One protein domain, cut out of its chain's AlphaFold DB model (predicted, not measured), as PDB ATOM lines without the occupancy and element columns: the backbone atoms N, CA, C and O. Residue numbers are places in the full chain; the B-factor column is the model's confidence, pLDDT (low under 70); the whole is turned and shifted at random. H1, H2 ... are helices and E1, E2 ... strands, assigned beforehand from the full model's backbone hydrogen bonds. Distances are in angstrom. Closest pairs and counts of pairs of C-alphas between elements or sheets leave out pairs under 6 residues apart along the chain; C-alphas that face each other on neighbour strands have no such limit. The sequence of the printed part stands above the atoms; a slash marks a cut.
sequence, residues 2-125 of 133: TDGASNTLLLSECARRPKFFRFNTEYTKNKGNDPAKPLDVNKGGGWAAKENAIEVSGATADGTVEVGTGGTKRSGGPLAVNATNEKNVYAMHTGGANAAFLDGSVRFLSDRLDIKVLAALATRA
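Overview. This is residues 2 to 125 of the 133 residues of an uncharacterized protein of Gemmata sp. SH-PL17 (UniProt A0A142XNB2). With little regular structure, this is an elongated body, mostly loops: a small sheet, E1 - E4 - E5, grazed by the short helix H1, makes one end, and residues 28 to 95, with no named element, wind out past hairpin E2 and E3 to the other. The printed part has 124 residues, 29 in named elements, ordered E1 E2 E3 E4 E5 H1; the class is mixed, both sheets antiparallel. It is compact, radius of gyration of the C-alphas 14.7 A, spanning 50 by 28 by 27 A.

Arrangement. Inner strand E4, residues 96 to 101, forms a hairpin with E5, residues 106 to 110; N 99 and O 107 are 2.9 A apart. E1, residues 9 to 12, is antiparallel to E4 at 139 degrees, N 10 and O 100 2.8 A apart. H1, residues 115 to 122, only grazes this sheet; Leu 9 and Ala 122 have the closest C-alphas of E1 and H1, 5.3 A apart. Every O i to N i+4 pair in H1 is within hydrogen-bond range. E2, residues 20 to 22, forms a hairpin with E3, residues 25 to 27; N 22 and O 25 are 2.9 A apart.

Along the chain. E4 measures 15.9 A, E5 13.0 A, H1 10.5 A, E1 7.7 A, E2 7.0 A and E3 6.5 A. E1 begins at C-alpha 9 (73.783, 41.679, 70.550); H1 ends at C-alpha 122 (69.810, 39.756, 73.412).

Size, cuts and confidence. The C-alphas farthest apart, of Thr 2 and Ala 36, are 50.5 A apart. The printed part has no cut; E3 to E4 is a long link. Model pLDDT is under 70 at residues 2 to 3, 66 to 75 and 125.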
ATOM      1  N   THR A   2      67.892  32.844  63.250       64.62
ATOM      2  CA  THR A   2      66.773  32.974  62.301       64.62
ATOM      3  C   THR A   2      66.544  34.429  61.875       64.62
ATOM      4  O   THR A   2      66.051  34.668  60.782       64.62
ATOM      5  N   ASP A   3      66.967  35.377  62.711       66.50
ATOM      6  CA  ASP A   3      66.879  36.841  62.582       66.50
ATOM      7  C   ASP A   3      68.212  37.520  62.184       66.50
ATOM      8  O   ASP A   3      68.247  38.723  61.921       66.50
ATOM      9  N   GLY A   4      69.297  36.746  62.063       76.12
ATOM     10  CA  GLY A   4      70.589  37.175  61.514       76.12
ATOM     11  C   GLY A   4      71.602  37.700  62.542       76.12
ATOM     12  O   GLY A   4      71.258  38.229  63.593       76.12
ATOM     13  N   ALA A   5      72.898  37.573  62.224       77.75
ATOM     14  CA  ALA A   5      73.998  37.995  63.108       77.75
ATOM     15  C   ALA A   5      74.040  39.512  63.363       77.75
ATOM     16  O   ALA A   5      74.526  39.956  64.401       77.75
ATOM     17  N   SER A   6      73.482  40.295  62.443       80.75
ATOM     18  CA  SER A   6      73.375  41.751  62.530       80.75
ATOM     19  C   SER A   6      72.312  42.238  63.520       80.75
ATOM     20  O   SER A   6      72.289  43.421  63.846       80.75
ATOM     21  N   ASN A   7      71.455  41.338  64.012       84.12
ATOM     22  CA  ASN A   7      70.391  41.632  64.973       84.12
ATOM     23  C   ASN A   7      70.585  40.894  66.304       84.12
ATOM     24  O   ASN A   7      69.708  40.919  67.157       84.12
ATOM     25  N   THR A   8      71.738  40.255  66.510       88.88
ATOM     26  CA  THR A   8      72.083  39.650  67.798       88.88
ATOM     27  C   THR A   8      73.174  40.459  68.486       88.88
ATOM     28  O   THR A   8      74.288  40.583  67.970       88.88
ATOM     29  N   LEU A   9      72.860  40.972  69.674       91.25
ATOM     30  CA  LEU A   9      73.783  41.679  70.550       91.25
ATOM     31  C   LEU A   9      74.909  40.737  71.002       91.25
ATOM     32  O   LEU A   9      74.661  39.675  71.570       91.25
ATOM     33  N   LEU A  10      76.154  41.149  70.773       91.25
ATOM     34  CA  LEU A  10      77.356  40.455  71.236       91.25
ATOM     35  C   LEU A  10      77.866  41.050  72.550       91.25
ATOM     36  O   LEU A  10      78.180  40.321  73.489       91.25
ATOM     37  N   LEU A  11      77.985  42.377  72.603       91.94
ATOM     38  CA  LEU A  11      78.562  43.092  73.735       91.94
ATOM     39  C   LEU A  11      77.977  44.502  73.820       91.94
ATOM     40  O   LEU A  11      77.748  45.154  72.806       91.94
ATOM     41  N   SER A  12      77.798  44.997  75.039       94.56
ATOM     42  CA  SER A  12      77.537  46.411  75.299       94.56
ATOM     43  C   SER A  12      78.315  46.858  76.535       94.56
ATOM     44  O   SER A  12      79.082  46.089  77.120       94.56
ATOM     45  N   GLU A  13      78.150  48.116  76.914       93.19
ATOM     46  CA  GLU A  13      78.896  48.760  77.981       93.19
ATOM     47  C   GLU A  13      78.056  48.966  79.246       93.19
ATOM     48  O   GLU A  13      76.844  49.173  79.213       93.19
ATOM     49  N   CYS A  14      78.733  48.903  80.390       93.94
ATOM     50  CA  CYS A  14      78.183  49.257  81.693       93.94
ATOM     51  C   CYS A  14      79.259  50.024  82.466       93.94
ATOM     52  O   CYS A  14      80.084  49.450  83.192       93.94
ATOM     53  N   ALA A  15      79.299  51.328  82.211       93.88
ATOM     54  CA  ALA A  15      80.360  52.222  82.635       93.88
ATOM     55  C   ALA A  15      80.280  52.596  84.126       93.88
ATOM     56  O   ALA A  15      79.277  52.399  84.816       93.88
ATOM     57  N   ARG A  16      81.369  53.195  84.628       94.25
ATOM     58  CA  ARG A  16      81.479  53.830  85.960       94.25
ATOM     59  C   ARG A  16      81.391  52.913  87.183       94.25
ATOM     60  O   ARG A  16      81.524  53.406  88.303       94.25
ATOM     61  N   ARG A  17      81.270  51.597  87.012       93.00
ATOM     62  CA  ARG A  17      81.512  50.653  88.114       93.00
ATOM     63  C   ARG A  17      82.953  50.842  88.627       93.00
ATOM     64  O   ARG A  17      83.857  50.952  87.800       93.00
ATOM     65  N   PRO A  18      83.189  50.935  89.952       92.94
ATOM     66  CA  PRO A  18      82.331  50.455  91.042       92.94
ATOM     67  C   PRO A  18      81.368  51.478  91.681       92.94
ATOM     68  O   PRO A  18      80.722  51.160  92.681       92.94
ATOM     69  N   LYS A  19      81.264  52.695  91.141       94.62
ATOM     70  CA  LYS A  19      80.332  53.722  91.630       94.62
ATOM     71  C   LYS A  19      78.920  53.480  91.092       94.62
ATOM     72  O   LYS A  19      78.750  52.846  90.045       94.62
ATOM     73  N   PHE A  20      77.914  54.003  91.787       94.12
ATOM     74  CA  PHE A  20      76.530  53.972  91.324       94.12
ATOM     75  C   PHE A  20      76.179  55.260  90.593       94.12
ATOM     76  O   PHE A  20      76.502  56.350  91.060       94.12
ATOM     77  N   PHE A  21      75.520  55.116  89.451       95.50
ATOM     78  CA  PHE A  21      75.056  56.214  88.620       95.50
ATOM     79  C   PHE A  21      73.619  55.977  88.190       95.50
ATOM     80  O   PHE A  21      73.242  54.859  87.836       95.50
ATOM     81  N   ARG A  22      72.846  57.059  88.184       93.69
ATOM     82  CA  ARG A  22      71.467  57.103  87.713       93.69
ATOM     83  C   ARG A  22      71.238  58.409  86.971       93.69
ATOM     84  O   ARG A  22      71.547  59.461  87.521       93.69
ATOM     85  N   PHE A  23      70.741  58.345  85.738       94.75
ATOM     86  CA  PHE A  23      70.585  59.520  84.865       94.75
ATOM     87  C   PHE A  23      71.816  60.448  84.901       94.75
ATOM     88  O   PHE A  23      71.710  61.644  85.173       94.75
ATOM     89  N   ASN A  24      73.012  59.877  84.712       94.44
ATOM     90  CA  ASN A  24      74.294  60.594  84.764       94.44
ATOM     91  C   ASN A  24      74.668  61.234  86.121       94.44
ATOM     92  O   ASN A  24      75.673  61.936  86.218       94.44
ATOM     93  N   THR A  25      73.918  60.953  87.184       95.12
ATOM     94  CA  THR A  25      74.177  61.451  88.538       95.12
ATOM     95  C   THR A  25      74.760  60.341  89.405       95.12
ATOM     96  O   THR A  25      74.163  59.272  89.545       95.12
ATOM     97  N   GLU A  26      75.939  60.585  89.978       95.62
ATOM     98  CA  GLU A  26      76.565  59.677  90.943       95.62
ATOM     99  C   GLU A  26      75.785  59.692  92.266       95.62
ATOM    100  O   GLU A  26      75.396  60.758  92.743       95.62
ATOM    101  N   TYR A  27      75.591  58.529  92.888       93.62
ATOM    102  CA  TYR A  27      75.010  58.432  94.229       93.62
ATOM    103  C   TYR A  27      75.699  57.362  95.075       93.62
ATOM    104  O   TYR A  27      76.343  56.440  94.571       93.62
ATOM    105  N   THR A  28      75.546  57.477  96.391       92.94
ATOM    106  CA  THR A  28      75.945  56.441  97.344       92.94
ATOM    107  C   THR A  28      74.751  55.566  97.680       92.94
ATOM    108  O   THR A  28      73.659  56.067  97.939       92.94
ATOM    109  N   LYS A  29      74.963  54.254  97.715       88.06
ATOM    110  CA  LYS A  29      73.937  53.267  98.047       88.06
ATOM    111  C   LYS A  29      74.362  52.516  99.300       88.06
ATOM    112  O   LYS A  29      75.512  52.100  99.381       88.06
ATOM    113  N   ASN A  30      73.459  52.308 100.251       88.69
ATOM    114  CA  ASN A  30      73.676  51.367 101.352       88.69
ATOM    115  C   ASN A  30      73.194  49.967 100.958       88.69
ATOM    116  O   ASN A  30      72.284  49.817 100.135       88.69
ATOM    117  N   LYS A  31      73.777  48.922 101.554       84.75
ATOM    118  CA  LYS A  31      73.380  47.537 101.261       84.75
ATOM    119  C   LYS A  31      71.888  47.333 101.502       84.75
ATOM    120  O   LYS A  31      71.390  47.595 102.591       84.75
ATOM    121  N   GLY A  32      71.189  46.825 100.488       77.50
ATOM    122  CA  GLY A  32      69.745  46.595 100.558       77.50
ATOM    123  C   GLY A  32      68.915  47.871 100.740       77.50
ATOM    124  O   GLY A  32      67.817  47.777 101.270       77.50
ATOM    125  N   ASN A  33      69.441  49.036 100.338       78.50
ATOM    126  CA  ASN A  33      68.810  50.349 100.522       78.50
ATOM    127  C   ASN A  33      68.503  50.692 101.993       78.50
ATOM    128  O   ASN A  33      67.556  51.416 102.279       78.50
ATOM    129  N   ASP A  34      69.309  50.176 102.925       81.31
ATOM    130  CA  ASP A  34      69.122  50.358 104.365       81.31
ATOM    131  C   ASP A  34      70.211  51.282 104.945       81.31
ATOM    132  O   ASP A  34      71.376  50.877 104.978       81.31
ATOM    133  N   PRO A  35      69.879  52.496 105.428       86.75
ATOM    134  CA  PRO A  35      70.867  53.450 105.936       86.75
ATOM    135  C   PRO A  35      71.609  52.960 107.188       86.75
ATOM    136  O   PRO A  35      72.697  53.457 107.473       86.75
ATOM    137  N   ALA A  36      71.072  51.974 107.916       92.44
ATOM    138  CA  ALA A  36      71.757  51.351 109.050       92.44
ATOM    139  C   ALA A  36      72.842  50.349 108.615       92.44
ATOM    140  O   ALA A  36      73.652  49.909 109.435       92.44
ATOM    141  N   LYS A  37      72.875  49.961 107.333       87.56
ATOM    142  CA  LYS A  37      73.869  49.033 106.787       87.56
ATOM    143  C   LYS A  37      75.039  49.779 106.132       87.56
ATOM    144  O   LYS A  37      74.876  50.910 105.673       87.56
ATOM    145  N   PRO A  38      76.224  49.145 106.016       92.31
ATOM    146  CA  PRO A  38      77.362  49.735 105.317       92.31
ATOM    147  C   PRO A  38      77.042  50.114 103.868       92.31
ATOM    148  O   PRO A  38      76.129  49.548 103.252       92.31
ATOM    149  N   LEU A  39      77.857  51.011 103.309       92.25
ATOM    150  CA  LEU A  39      77.818  51.336 101.888       92.25
ATOM    151  C   LEU A  39      77.970  50.065 101.039       92.25
ATOM    152  O   LEU A  39      78.746  49.154 101.349       92.25
ATOM    153  N   ASP A  40      77.181  50.006  99.977       90.06
ATOM    154  CA  ASP A  40      77.271  48.993  98.944       90.06
ATOM    155  C   ASP A  40      78.250  49.432  97.853       90.06
ATOM    156  O   ASP A  40      78.654  50.593  97.764       90.06
ATOM    157  N   VAL A  41      78.625  48.485  97.003       89.94
ATOM    158  CA  VAL A  41      79.541  48.707  95.886       89.94
ATOM    159  C   VAL A  41      78.903  48.155  94.621       89.94
ATOM    160  O   VAL A  41      78.395  47.031  94.626       89.94
ATOM    161  N   ASN A  42      78.957  48.904  93.518       91.12
ATOM    162  CA  ASN A  42      78.446  48.424  92.242       91.12
ATOM    163  C   ASN A  42      79.429  47.406  91.634       91.12
ATOM    164  O   ASN A  42      80.415  47.753  90.985       91.12
ATOM    165  N   LYS A  43      79.206  46.123  91.928       89.06
ATOM    166  CA  LYS A  43      80.124  45.024  91.585       89.06
ATOM    167  C   LYS A  43      80.199  44.763  90.076       89.06
ATOM    168  O   LYS A  43      79.308  45.112  89.309       89.06
ATOM    169  N   GLY A  44      81.256  44.061  89.665       87.19
ATOM    170  CA  GLY A  44      81.439  43.623  88.278       87.19
ATOM    171  C   GLY A  44      82.149  44.631  87.372       87.19
ATOM    172  O   GLY A  44      82.101  44.477  86.163       87.19
ATOM    173  N   GLY A  45      82.806  45.655  87.929       86.94
ATOM    174  CA  GLY A  45      83.571  46.627  87.133       86.94
ATOM    175  C   GLY A  45      84.887  46.095  86.551       86.94
ATOM    176  O   GLY A  45      85.381  46.637  85.571       86.94
ATOM    177  N   GLY A  46      85.463  45.036  87.130       88.81
ATOM    178  CA  GLY A  46      86.671  44.403  86.593       88.81
ATOM    179  C   GLY A  46      86.344  43.446  85.447       88.81
ATOM    180  O   GLY A  46      85.365  42.709  85.539       88.81
ATOM    181  N   TRP A  47      87.185  43.400  84.405       84.50
ATOM    182  CA  TRP A  47      86.987  42.521  83.238       84.50
ATOM    183  C   TRP A  47      86.690  41.077  83.653       84.50
ATOM    184  O   TRP A  47      85.660  40.529  83.286       84.50
ATOM    185  N   ALA A  48      87.564  40.476  84.462       87.62
ATOM    186  CA  ALA A  48      87.451  39.084  84.896       87.62
ATOM    187  C   ALA A  48      86.700  38.914  86.233       87.62
ATOM    188  O   ALA A  48      86.856  37.899  86.912       87.62
ATOM    189  N   ALA A  49      85.920  39.911  86.664       87.31
ATOM    190  CA  ALA A  49      85.141  39.788  87.892       87.31
ATOM    191  C   ALA A  49      83.968  38.822  87.682       87.31
ATOM    192  O   ALA A  49      83.242  38.933  86.697       87.31
ATOM    193  N   LYS A  50      83.724  37.922  88.642       86.31
ATOM    194  CA  LYS A  50      82.618  36.946  88.563       86.31
ATOM    195  C   LYS A  50      81.236  37.603  88.462       86.31
ATOM    196  O   LYS A  50      80.289  36.984  87.995       86.31
ATOM    197  N   GLU A  51      81.100  38.842  88.934       86.19
ATOM    198  CA  GLU A  51      79.868  39.626  88.839       86.19
ATOM    199  C   GLU A  51      79.791  40.517  87.594       86.19
ATOM    200  O   GLU A  51      78.820  41.269  87.466       86.19
ATOM    201  N   ASN A  52      80.796  40.489  86.710       88.25
ATOM    202  CA  ASN A  52      80.763  41.270  85.482       88.25
ATOM    203  C   ASN A  52      79.707  40.696  84.534       88.25
ATOM    204  O   ASN A  52      79.885  39.651  83.918       88.25
ATOM    205  N   ALA A  53      78.571  41.381  84.490       87.44
ATOM    206  CA  ALA A  53      77.436  41.065  83.649       87.44
ATOM    207  C   ALA A  53      76.671  42.347  83.314       87.44
ATOM    208  O   ALA A  53      76.700  43.311  84.092       87.44
ATOM    209  N   ILE A  54      75.963  42.294  82.189       90.06
ATOM    210  CA  ILE A  54      74.895  43.218  81.813       90.06
ATOM    211  C   ILE A  54      73.605  42.398  81.760       90.06
ATOM    212  O   ILE A  54      73.581  41.295  81.220       90.06
ATOM    213  N   GLU A  55      72.557  42.909  82.386       88.62
ATOM    214  CA  GLU A  55      71.254  42.282  82.540       88.62
ATOM    215  C   GLU A  55      70.222  43.062  81.718       88.62
ATOM    216  O   GLU A  55      70.234  44.291  81.698       88.62
ATOM    217  N   VAL A  56      69.285  42.349  81.090       87.19
ATOM    218  CA  VAL A  56      68.172  42.942  80.325       87.19
ATOM    219  C   VAL A  56      66.959  43.177  81.236       87.19
ATOM    220  O   VAL A  56      65.823  42.867  80.895       87.19
ATOM    221  N   SER A  57      67.205  43.644  82.463       86.06
ATOM    222  CA  SER A  57      66.129  43.945  83.417       86.06
ATOM    223  C   SER A  57      65.530  45.331  83.180       86.06
ATOM    224  O   SER A  57      64.339  45.525  83.412       86.06
ATOM    225  N   GLY A  58      66.326  46.282  82.691       90.25
ATOM    226  CA  GLY A  58      65.932  47.682  82.613       90.25
ATOM    227  C   GLY A  58      65.781  48.308  84.001       90.25
ATOM    228  O   GLY A  58      66.012  47.671  85.031       90.25
ATOM    229  N   ALA A  59      65.361  49.566  84.026       91.56
ATOM    230  CA  ALA A  59      65.067  50.316  85.237       91.56
ATOM    231  C   ALA A  59      63.671  50.935  85.176       91.56
ATOM    232  O   ALA A  59      63.101  51.173  84.106       91.56
ATOM    233  N   THR A  60      63.107  51.198  86.345       90.88
ATOM    234  CA  THR A  60      61.864  51.960  86.494       90.88
ATOM    235  C   THR A  60      62.049  53.413  86.032       90.88
ATOM    236  O   THR A  60      63.163  53.867  85.763       90.88
ATOM    237  N   ALA A  61      60.952  54.171  85.958       90.75
ATOM    238  CA  ALA A  61      60.964  55.564  85.502       90.75
ATOM    239  C   ALA A  61      61.875  56.485  86.337       90.75
ATOM    240  O   ALA A  61      62.381  57.475  85.814       90.75
ATOM    241  N   ASP A  62      62.111  56.160  87.611       88.88
ATOM    242  CA  ASP A  62      63.021  56.901  88.485       88.88
ATOM    243  C   ASP A  62      64.446  56.326  88.484       88.88
ATOM    244  O   ASP A  62      65.265  56.735  89.303       88.88
ATOM    245  N   GLY A  63      64.760  55.385  87.587       87.94
ATOM    246  CA  GLY A  63      66.077  54.767  87.450       87.94
ATOM    247  C   GLY A  63      66.427  53.779  88.568       87.94
ATOM    248  O   GLY A  63      67.604  53.432  88.731       87.94
ATOM    249  N   THR A  64      65.450  53.339  89.370       87.06
ATOM    250  CA  THR A  64      65.642  52.237  90.321       87.06
ATOM    251  C   THR A  64      65.609  50.882  89.618       87.06
ATOM    252  O   THR A  64      64.901  50.651  88.641       87.06
ATOM    253  N   VAL A  65      66.388  49.956  90.166       82.50
ATOM    254  CA  VAL A  65      66.201  48.518  89.986       82.50
ATOM    255  C   VAL A  65      65.830  47.989  91.363       82.50
ATOM    256  O   VAL A  65      66.690  47.882  92.243       82.50
ATOM    257  N   GLU A  66      64.538  47.792  91.628       65.31
ATOM    258  CA  GLU A  66      64.130  47.340  92.959       65.31
ATOM    259  C   GLU A  66      64.670  45.933  93.192       65.31
ATOM    260  O   GLU A  66      64.638  45.095  92.303       65.31
ATOM    261  N   VAL A  67      65.179  45.640  94.383       57.19
ATOM    262  CA  VAL A  67      65.461  44.261  94.791       57.19
ATOM    263  C   VAL A  67      64.270  43.857  95.640       57.19
ATOM    264  O   VAL A  67      64.092  44.403  96.727       57.19
ATOM    265  N   GLY A  68      63.422  42.964  95.132       47.91
ATOM    266  CA  GLY A  68      62.252  42.511  95.871       47.91
ATOM    267  C   GLY A  68      62.651  41.951  97.236       47.91
ATOM    268  O   GLY A  68      63.610  41.183  97.366       47.91
ATOM    269  N   THR A  69      61.894  42.315  98.269       37.53
ATOM    270  CA  THR A  69      61.931  41.585  99.539       37.53
ATOM    271  C   THR A  69      61.185  40.268  99.320       37.53
ATOM    272  O   THR A  69      60.055  40.288  98.846       37.53
ATOM    273  N   GLY A  70      61.802  39.119  99.621       38.25
ATOM    274  CA  GLY A  70      61.132  37.808  99.528       38.25
ATOM    275  C   GLY A  70      61.511  36.902  98.346       38.25
ATOM    276  O   GLY A  70      60.827  35.913  98.111       38.25
ATOM    277  N   GLY A  71      62.612  37.166  97.631       39.25
ATOM    278  CA  GLY A  71      63.221  36.182  96.715       39.25
ATOM    279  C   GLY A  71      63.137  36.498  95.217       39.25
ATOM    280  O   GLY A  71      63.842  35.861  94.434       39.25
ATOM    281  N   THR A  72      62.389  37.524  94.805       42.62
ATOM    282  CA  THR A  72      62.470  38.112  93.455       42.62
ATOM    283  C   THR A  72      63.649  39.087  93.390       42.62
ATOM    284  O   THR A  72      63.632  40.168  93.969       42.62
ATOM    285  N   LYS A  73      64.747  38.675  92.740       55.47
ATOM    286  CA  LYS A  73      66.059  39.325  92.927       55.47
ATOM    287  C   LYS A  73      66.241  40.691  92.258       55.47
ATOM    288  O   LYS A  73      67.127  41.407  92.711       55.47
ATOM    289  N   ARG A  74      65.443  41.074  91.254       63.06
ATOM    290  CA  ARG A  74      65.353  42.450  90.725       63.06
ATOM    291  C   ARG A  74      64.000  42.681  90.036       63.06
ATOM    292  O   ARG A  74      63.657  41.907  89.147       63.06
ATOM    293  N   SER A  75      63.267  43.726  90.409       64.50
ATOM    294  CA  SER A  75      62.154  44.289  89.644       64.50
ATOM    295  C   SER A  75      62.754  45.336  88.706       64.50
ATOM    296  O   SER A  75      63.203  46.399  89.137       64.50
ATOM    297  N   GLY A  76      62.874  44.967  87.435       76.44
ATOM    298  CA  GLY A  76      63.326  45.865  86.381       76.44
ATOM    299  C   GLY A  76      62.249  46.870  85.964       76.44
ATOM    300  O   GLY A  76      61.231  47.031  86.639       76.44
ATOM    301  N   GLY A  77      62.443  47.524  84.825       88.38
ATOM    302  CA  GLY A  77      61.467  48.470  84.286       88.38
ATOM    303  C   GLY A  77      61.712  48.812  82.816       88.38
ATOM    304  O   GLY A  77      62.592  48.230  82.184       88.38
ATOM    305  N   PRO A  78      60.917  49.728  82.240       91.81
ATOM    306  CA  PRO A  78      60.921  49.980  80.801       91.81
ATOM    307  C   PRO A  78      62.182  50.691  80.296       91.81
ATOM    308  O   PRO A  78      62.423  50.691  79.091       91.81
ATOM    309  N   LEU A  79      62.976  51.313  81.173       94.38
ATOM    310  CA  LEU A  79      64.154  52.065  80.757       94.38
ATOM    311  C   LEU A  79      65.342  51.125  80.542       94.38
ATOM    312  O   LEU A  79      65.978  50.682  81.497       94.38
ATOM    313  N   ALA A  80      65.631  50.826  79.281       93.94
ATOM    314  CA  ALA A  80      66.615  49.820  78.888       93.94
ATOM    315  C   ALA A  80      68.069  50.314  78.902       93.94
ATOM    316  O   ALA A  80      68.986  49.550  79.205       93.94
ATOM    317  N   VAL A  81      68.281  51.586  78.558       96.12
ATOM    318  CA  VAL A  81      69.603  52.169  78.298       96.12
ATOM    319  C   VAL A  81      69.766  53.460  79.100       96.12
ATOM    320  O   VAL A  81      68.846  54.267  79.189       96.12
ATOM    321  N   ASN A  82      70.946  53.664  79.692       95.88
ATOM    322  CA  ASN A  82      71.386  54.891  80.376       95.88
ATOM    323  C   ASN A  82      70.570  55.375  81.589       95.88
ATOM    324  O   ASN A  82      70.907  56.404  82.180       95.88
ATOM    325  N   ALA A  83      69.561  54.632  82.041       95.25
ATOM    326  CA  ALA A  83      68.844  54.974  83.268       95.25
ATOM    327  C   ALA A  83      69.682  54.716  84.531       95.25
ATOM    328  O   ALA A  83      69.718  55.553  85.430       95.25
ATOM    329  N   THR A  84      70.389  53.584  84.592       93.75
ATOM    330  CA  THR A  84      71.227  53.190  85.732       93.75
ATOM    331  C   THR A  84      72.402  52.332  85.287       93.75
ATOM    332  O   THR A  84      72.288  51.578  84.325       93.75
ATOM    333  N   ASN A  85      73.525  52.401  86.003       94.00
ATOM    334  CA  ASN A  85      74.664  51.507  85.784       94.00
ATOM    335  C   ASN A  85      74.646  50.266  86.693       94.00
ATOM    336  O   ASN A  85      75.638  49.540  86.794       94.00
ATOM    337  N   GLU A  86      73.535  50.003  87.381       91.00
ATOM    338  CA  GLU A  86      73.336  48.780  88.156       91.00
ATOM    339  C   GLU A  86      73.103  47.584  87.224       91.00
ATOM    340  O   GLU A  86      71.973  47.144  87.017       91.00
ATOM    341  N   LYS A  87      74.195  47.076  86.635       90.06
ATOM    342  CA  LYS A  87      74.221  45.979  85.650       90.06
ATOM    343  C   LYS A  87      73.347  46.190  84.407       90.06
ATOM    344  O   LYS A  87      73.063  45.230  83.709       90.06
ATOM    345  N   ASN A  88      72.932  47.409  84.106       92.50
ATOM    346  CA  ASN A  88      72.195  47.725  82.884       92.50
ATOM    347  C   ASN A  88      73.138  48.306  81.824       92.50
ATOM    348  O   ASN A  88      74.279  48.668  82.137       92.50
ATOM    349  N   VAL A  89      72.662  48.385  80.577       95.56
ATOM    350  CA  VAL A  89      73.382  49.069  79.497       95.56
ATOM    351  C   VAL A  89      73.518  50.542  79.872       95.56
ATOM    352  O   VAL A  89      72.521  51.250  80.027       95.56
ATOM    353  N   TYR A  90      74.753  50.995  80.068       96.12
ATOM    354  CA  TYR A  90      75.019  52.325  80.598       96.12
ATOM    355  C   TYR A  90      76.346  52.886  80.094       96.12
ATOM    356  O   TYR A  90      77.409  52.305  80.328       96.12
ATOM    357  N   ALA A  91      76.275  54.073  79.507       96.38
ATOM    358  CA  ALA A  91      77.389  54.860  79.008       96.38
ATOM    359  C   ALA A  91      77.285  56.313  79.489       96.38
ATOM    360  O   ALA A  91      76.239  56.765  79.947       96.38
ATOM    361  N   MET A  92      78.370  57.077  79.333       94.38
ATOM    362  CA  MET A  92      78.343  58.538  79.536       94.38
ATOM    363  C   MET A  92      78.090  59.298  78.224       94.38
ATOM    364  O   MET A  92      78.299  60.509  78.153       94.38
ATOM    365  N   HIS A  93      77.681  58.591  77.168       95.12
ATOM    366  CA  HIS A  93      77.302  59.204  75.905       95.12
ATOM    367  C   HIS A  93      75.916  59.841  76.029       95.12
ATOM    368  O   HIS A  93      75.005  59.298  76.654       95.12
ATOM    369  N   THR A  94      75.752  61.016  75.425       94.00
ATOM    370  CA  THR A  94      74.447  61.681  75.387       94.00
ATOM    371  C   THR A  94      73.488  60.861  74.531       94.00
ATOM    372  O   THR A  94      73.809  60.538  73.393       94.00
ATOM    373  N   GLY A  95      72.312  60.541  75.070       94.44
ATOM    374  CA  GLY A  95      71.220  59.923  74.317       94.44
ATOM    375  C   GLY A  95      71.289  58.405  74.135       94.44
ATOM    376  O   GLY A  95      70.406  57.870  73.470       94.44
ATOM    377  N   GLY A  96      72.291  57.701  74.680       96.25
ATOM    378  CA  GLY A  96      72.396  56.249  74.486       96.25
ATOM    379  C   GLY A  96      73.761  55.627  74.790       96.25
ATOM    380  O   GLY A  96      74.616  56.249  75.418       96.25
ATOM    381  N   ALA A  97      73.958  54.390  74.338       97.25
ATOM    382  CA  ALA A  97      75.178  53.604  74.536       97.25
ATOM    383  C   ALA A  97      75.539  52.812  73.273       97.25
ATOM    384  O   ALA A  97      74.668  52.488  72.465       97.25
ATOM    385  N   ASN A  98      76.814  52.466  73.104       96.88
ATOM    386  CA  ASN A  98      77.235  51.648  71.967       96.88
ATOM    387  C   ASN A  98      77.025  50.149  72.239       96.88
ATOM    388  O   ASN A  98      77.194  49.646  73.356       96.88
ATOM    389  N   ALA A  99      76.680  49.418  71.184       96.06
ATOM    390  CA  ALA A  99      76.475  47.978  71.204       96.06
ATOM    391  C   ALA A  99      77.132  47.323  69.986       96.06
ATOM    392  O   ALA A  99      76.920  47.757  68.854       96.06
ATOM    393  N   ALA A 100      77.909  46.270  70.226       95.38
ATOM    394  CA  ALA A 100      78.488  45.423  69.193       95.38
ATOM    395  C   ALA A 100      77.569  44.230  68.911       95.38
ATOM    396  O   ALA A 100      77.000  43.645  69.838       95.38
ATOM    397  N   PHE A 101      77.470  43.846  67.643       94.25
ATOM    398  CA  PHE A 101      76.631  42.754  67.150       94.25
ATOM    399  C   PHE A 101      77.485  41.577  66.668       94.25
ATOM    400  O   PHE A 101      78.694  41.709  66.466       94.25
ATOM    401  N   LEU A 102      76.874  40.399  66.498       91.81
ATOM    402  CA  LEU A 102      77.593  39.181  66.091       91.81
ATOM    403  C   LEU A 102      78.192  39.252  64.680       91.81
ATOM    404  O   LEU A 102      79.095  38.478  64.374       91.81
ATOM    405  N   ASP A 103      77.721  40.161  63.829       92.00
ATOM    406  CA  ASP A 103      78.307  40.433  62.510       92.00
ATOM    407  C   ASP A 103      79.521  41.383  62.556       92.00
ATOM    408  O   ASP A 103      80.099  41.693  61.515       92.00
ATOM    409  N   GLY A 104      79.916  41.847  63.745       93.06
ATOM    410  CA  GLY A 104      81.012  42.797  63.944       93.06
ATOM    411  C   GLY A 104      80.612  44.265  63.772       93.06
ATOM    412  O   GLY A 104      81.455  45.141  63.968       93.06
ATOM    413  N   SER A 105      79.350  44.561  63.444       94.88
ATOM    414  CA  SER A 105      78.859  45.937  63.395       94.88
ATOM    415  C   SER A 105      78.701  46.529  64.799       94.88
ATOM    416  O   SER A 105      78.473  45.820  65.783       94.88
ATOM    417  N   VAL A 106      78.822  47.854  64.889       95.25
ATOM    418  CA  VAL A 106      78.529  48.627  66.101       95.25
ATOM    419  C   VAL A 106      77.356  49.545  65.803       95.25
ATOM    420  O   VAL A 106      77.364  50.249  64.792       95.25
ATOM    421  N   ARG A 107      76.350  49.545  66.678       95.31
ATOM    422  CA  ARG A 107      75.193  50.443  66.592       95.31
ATOM    423  C   ARG A 107      75.021  51.207  67.895       95.31
ATOM    424  O   ARG A 107      75.377  50.719  68.969       95.31
ATOM    425  N   PHE A 108      74.461  52.402  67.782       96.38
ATOM    426  CA  PHE A 108      74.126  53.235  68.925       96.38
ATOM    427  C   PHE A 108      72.705  52.913  69.389       96.38
ATOM    428  O   PHE A 108      71.761  53.071  68.622       96.38
ATOM    429  N   LEU A 109      72.554  52.445  70.625       96.06
ATOM    430  CA  LEU A 109      71.259  52.158  71.237       96.06
ATOM    431  C   LEU A 109      70.760  53.403  71.964       96.06
ATOM    432  O   LEU A 109      71.410  53.866  72.902       96.06
ATOM    433  N   SER A 110      69.610  53.931  71.547       96.50
ATOM    434  CA  SER A 110      69.015  55.116  72.169       96.50
ATOM    435  C   SER A 110      68.574  54.861  73.619       96.50
ATOM    436  O   SER A 110      68.100  53.784  73.962       96.50
ATOM    437  N   ASP A 111      68.635  55.893  74.464       95.31
ATOM    438  CA  ASP A 111      67.999  55.928  75.789       95.31
ATOM    439  C   ASP A 111      66.461  55.806  75.751       95.31
ATOM    440  O   ASP A 111      65.835  55.514  76.769       95.31
ATOM    441  N   ARG A 112      65.855  55.978  74.570       94.94
ATOM    442  CA  ARG A 112      64.426  55.760  74.297       94.94
ATOM    443  C   ARG A 112      64.111  54.360  73.771       94.94
ATOM    444  O   ARG A 112      62.959  54.102  73.429       94.94
ATOM    445  N   LEU A 113      65.107  53.481  73.664       94.75
ATOM    446  CA  LEU A 113      64.919  52.116  73.184       94.75
ATOM    447  C   LEU A 113      63.892  51.381  74.053       94.75
ATOM    448  O   LEU A 113      64.045  51.307  75.273       94.75
ATOM    449  N   ASP A 114      62.873  50.797  73.419       93.69
ATOM    450  CA  ASP A 114      61.931  49.924  74.118       93.69
ATOM    451  C   ASP A 114      62.685  48.692  74.646       93.69
ATOM    452  O   ASP A 114      63.399  48.010  73.904       93.69
ATOM    453  N   ILE A 115      62.517  48.384  75.933       92.31
ATOM    454  CA  ILE A 115      63.148  47.230  76.584       92.31
ATOM    455  C   ILE A 115      62.875  45.905  75.860       92.31
ATOM    456  O   ILE A 115      63.728  45.018  75.867       92.31
ATOM    457  N   LYS A 116      61.732  45.769  75.178       91.56
ATOM    458  CA  LYS A 116      61.405  44.590  74.364       91.56
ATOM    459  C   LYS A 116      62.333  44.450  73.164       91.56
ATOM    460  O   LYS A 116      62.685  43.332  72.809       91.56
ATOM    461  N   VAL A 117      62.757  45.564  72.568       91.81
ATOM    462  CA  VAL A 117      63.742  45.553  71.481       91.81
ATOM    463  C   VAL A 117      65.091  45.102  72.025       91.81
ATOM    464  O   VAL A 117      65.705  44.214  71.447       91.81
ATOM    465  N   LEU A 118      65.526  45.621  73.181       91.94
ATOM    466  CA  LEU A 118      66.770  45.156  73.804       91.94
ATOM    467  C   LEU A 118      66.720  43.654  74.145       91.94
ATOM    468  O   LEU A 118      67.699  42.942  73.923       91.94
ATOM    469  N   ALA A 119      65.584  43.165  74.651       90.38
ATOM    470  CA  ALA A 119      65.365  41.745  74.923       90.38
ATOM    471  C   ALA A 119      65.432  40.894  73.651       90.38
ATOM    472  O   ALA A 119      66.060  39.832  73.672       90.38
ATOM    473  N   ALA A 120      64.866  41.386  72.549       88.94
ATOM    474  CA  ALA A 120      64.940  40.697  71.273       88.94
ATOM    475  C   ALA A 120      66.378  40.613  70.754       88.94
ATOM    476  O   ALA A 120      66.873  39.530  70.448       88.94
ATOM    477  N   LEU A 121      67.108  41.730  70.796       89.25
ATOM    478  CA  LEU A 121      68.519  41.777  70.408       89.25
ATOM    479  C   LEU A 121      69.400  40.845  71.249       89.25
ATOM    480  O   LEU A 121      70.368  40.278  70.744       89.25
ATOM    481  N   ALA A 122      69.086  40.669  72.533       88.94
ATOM    482  CA  ALA A 122      69.810  39.756  73.412       88.94
ATOM    483  C   ALA A 122      69.481  38.268  73.158       88.94
ATOM    484  O   ALA A 122      70.226  37.392  73.611       88.94
ATOM    485  N   THR A 123      68.399  37.954  72.433       83.06
ATOM    486  CA  THR A 123      67.894  36.583  72.270       83.06
ATOM    487  C   THR A 123      68.190  36.013  70.883       83.06
ATOM    488  O   THR A 123      67.354  35.983  69.991       83.06
ATOM    489  N   ARG A 124      69.372  35.407  70.743       70.88
ATOM    490  CA  ARG A 124      69.936  34.832  69.499       70.88
ATOM    491  C   ARG A 124      69.029  33.918  68.639       70.88
ATOM    492  O   ARG A 124      69.358  33.634  67.486       70.88
ATOM    493  N   ALA A 125      67.992  33.307  69.209       66.88
ATOM    494  CA  ALA A 125      67.241  32.231  68.553       66.88
ATOM    495  C   ALA A 125      65.716  32.387  68.607       66.88
ATOM    496  O   ALA A 125      65.022  31.449  68.220       66.88
TER     497      ALA A 125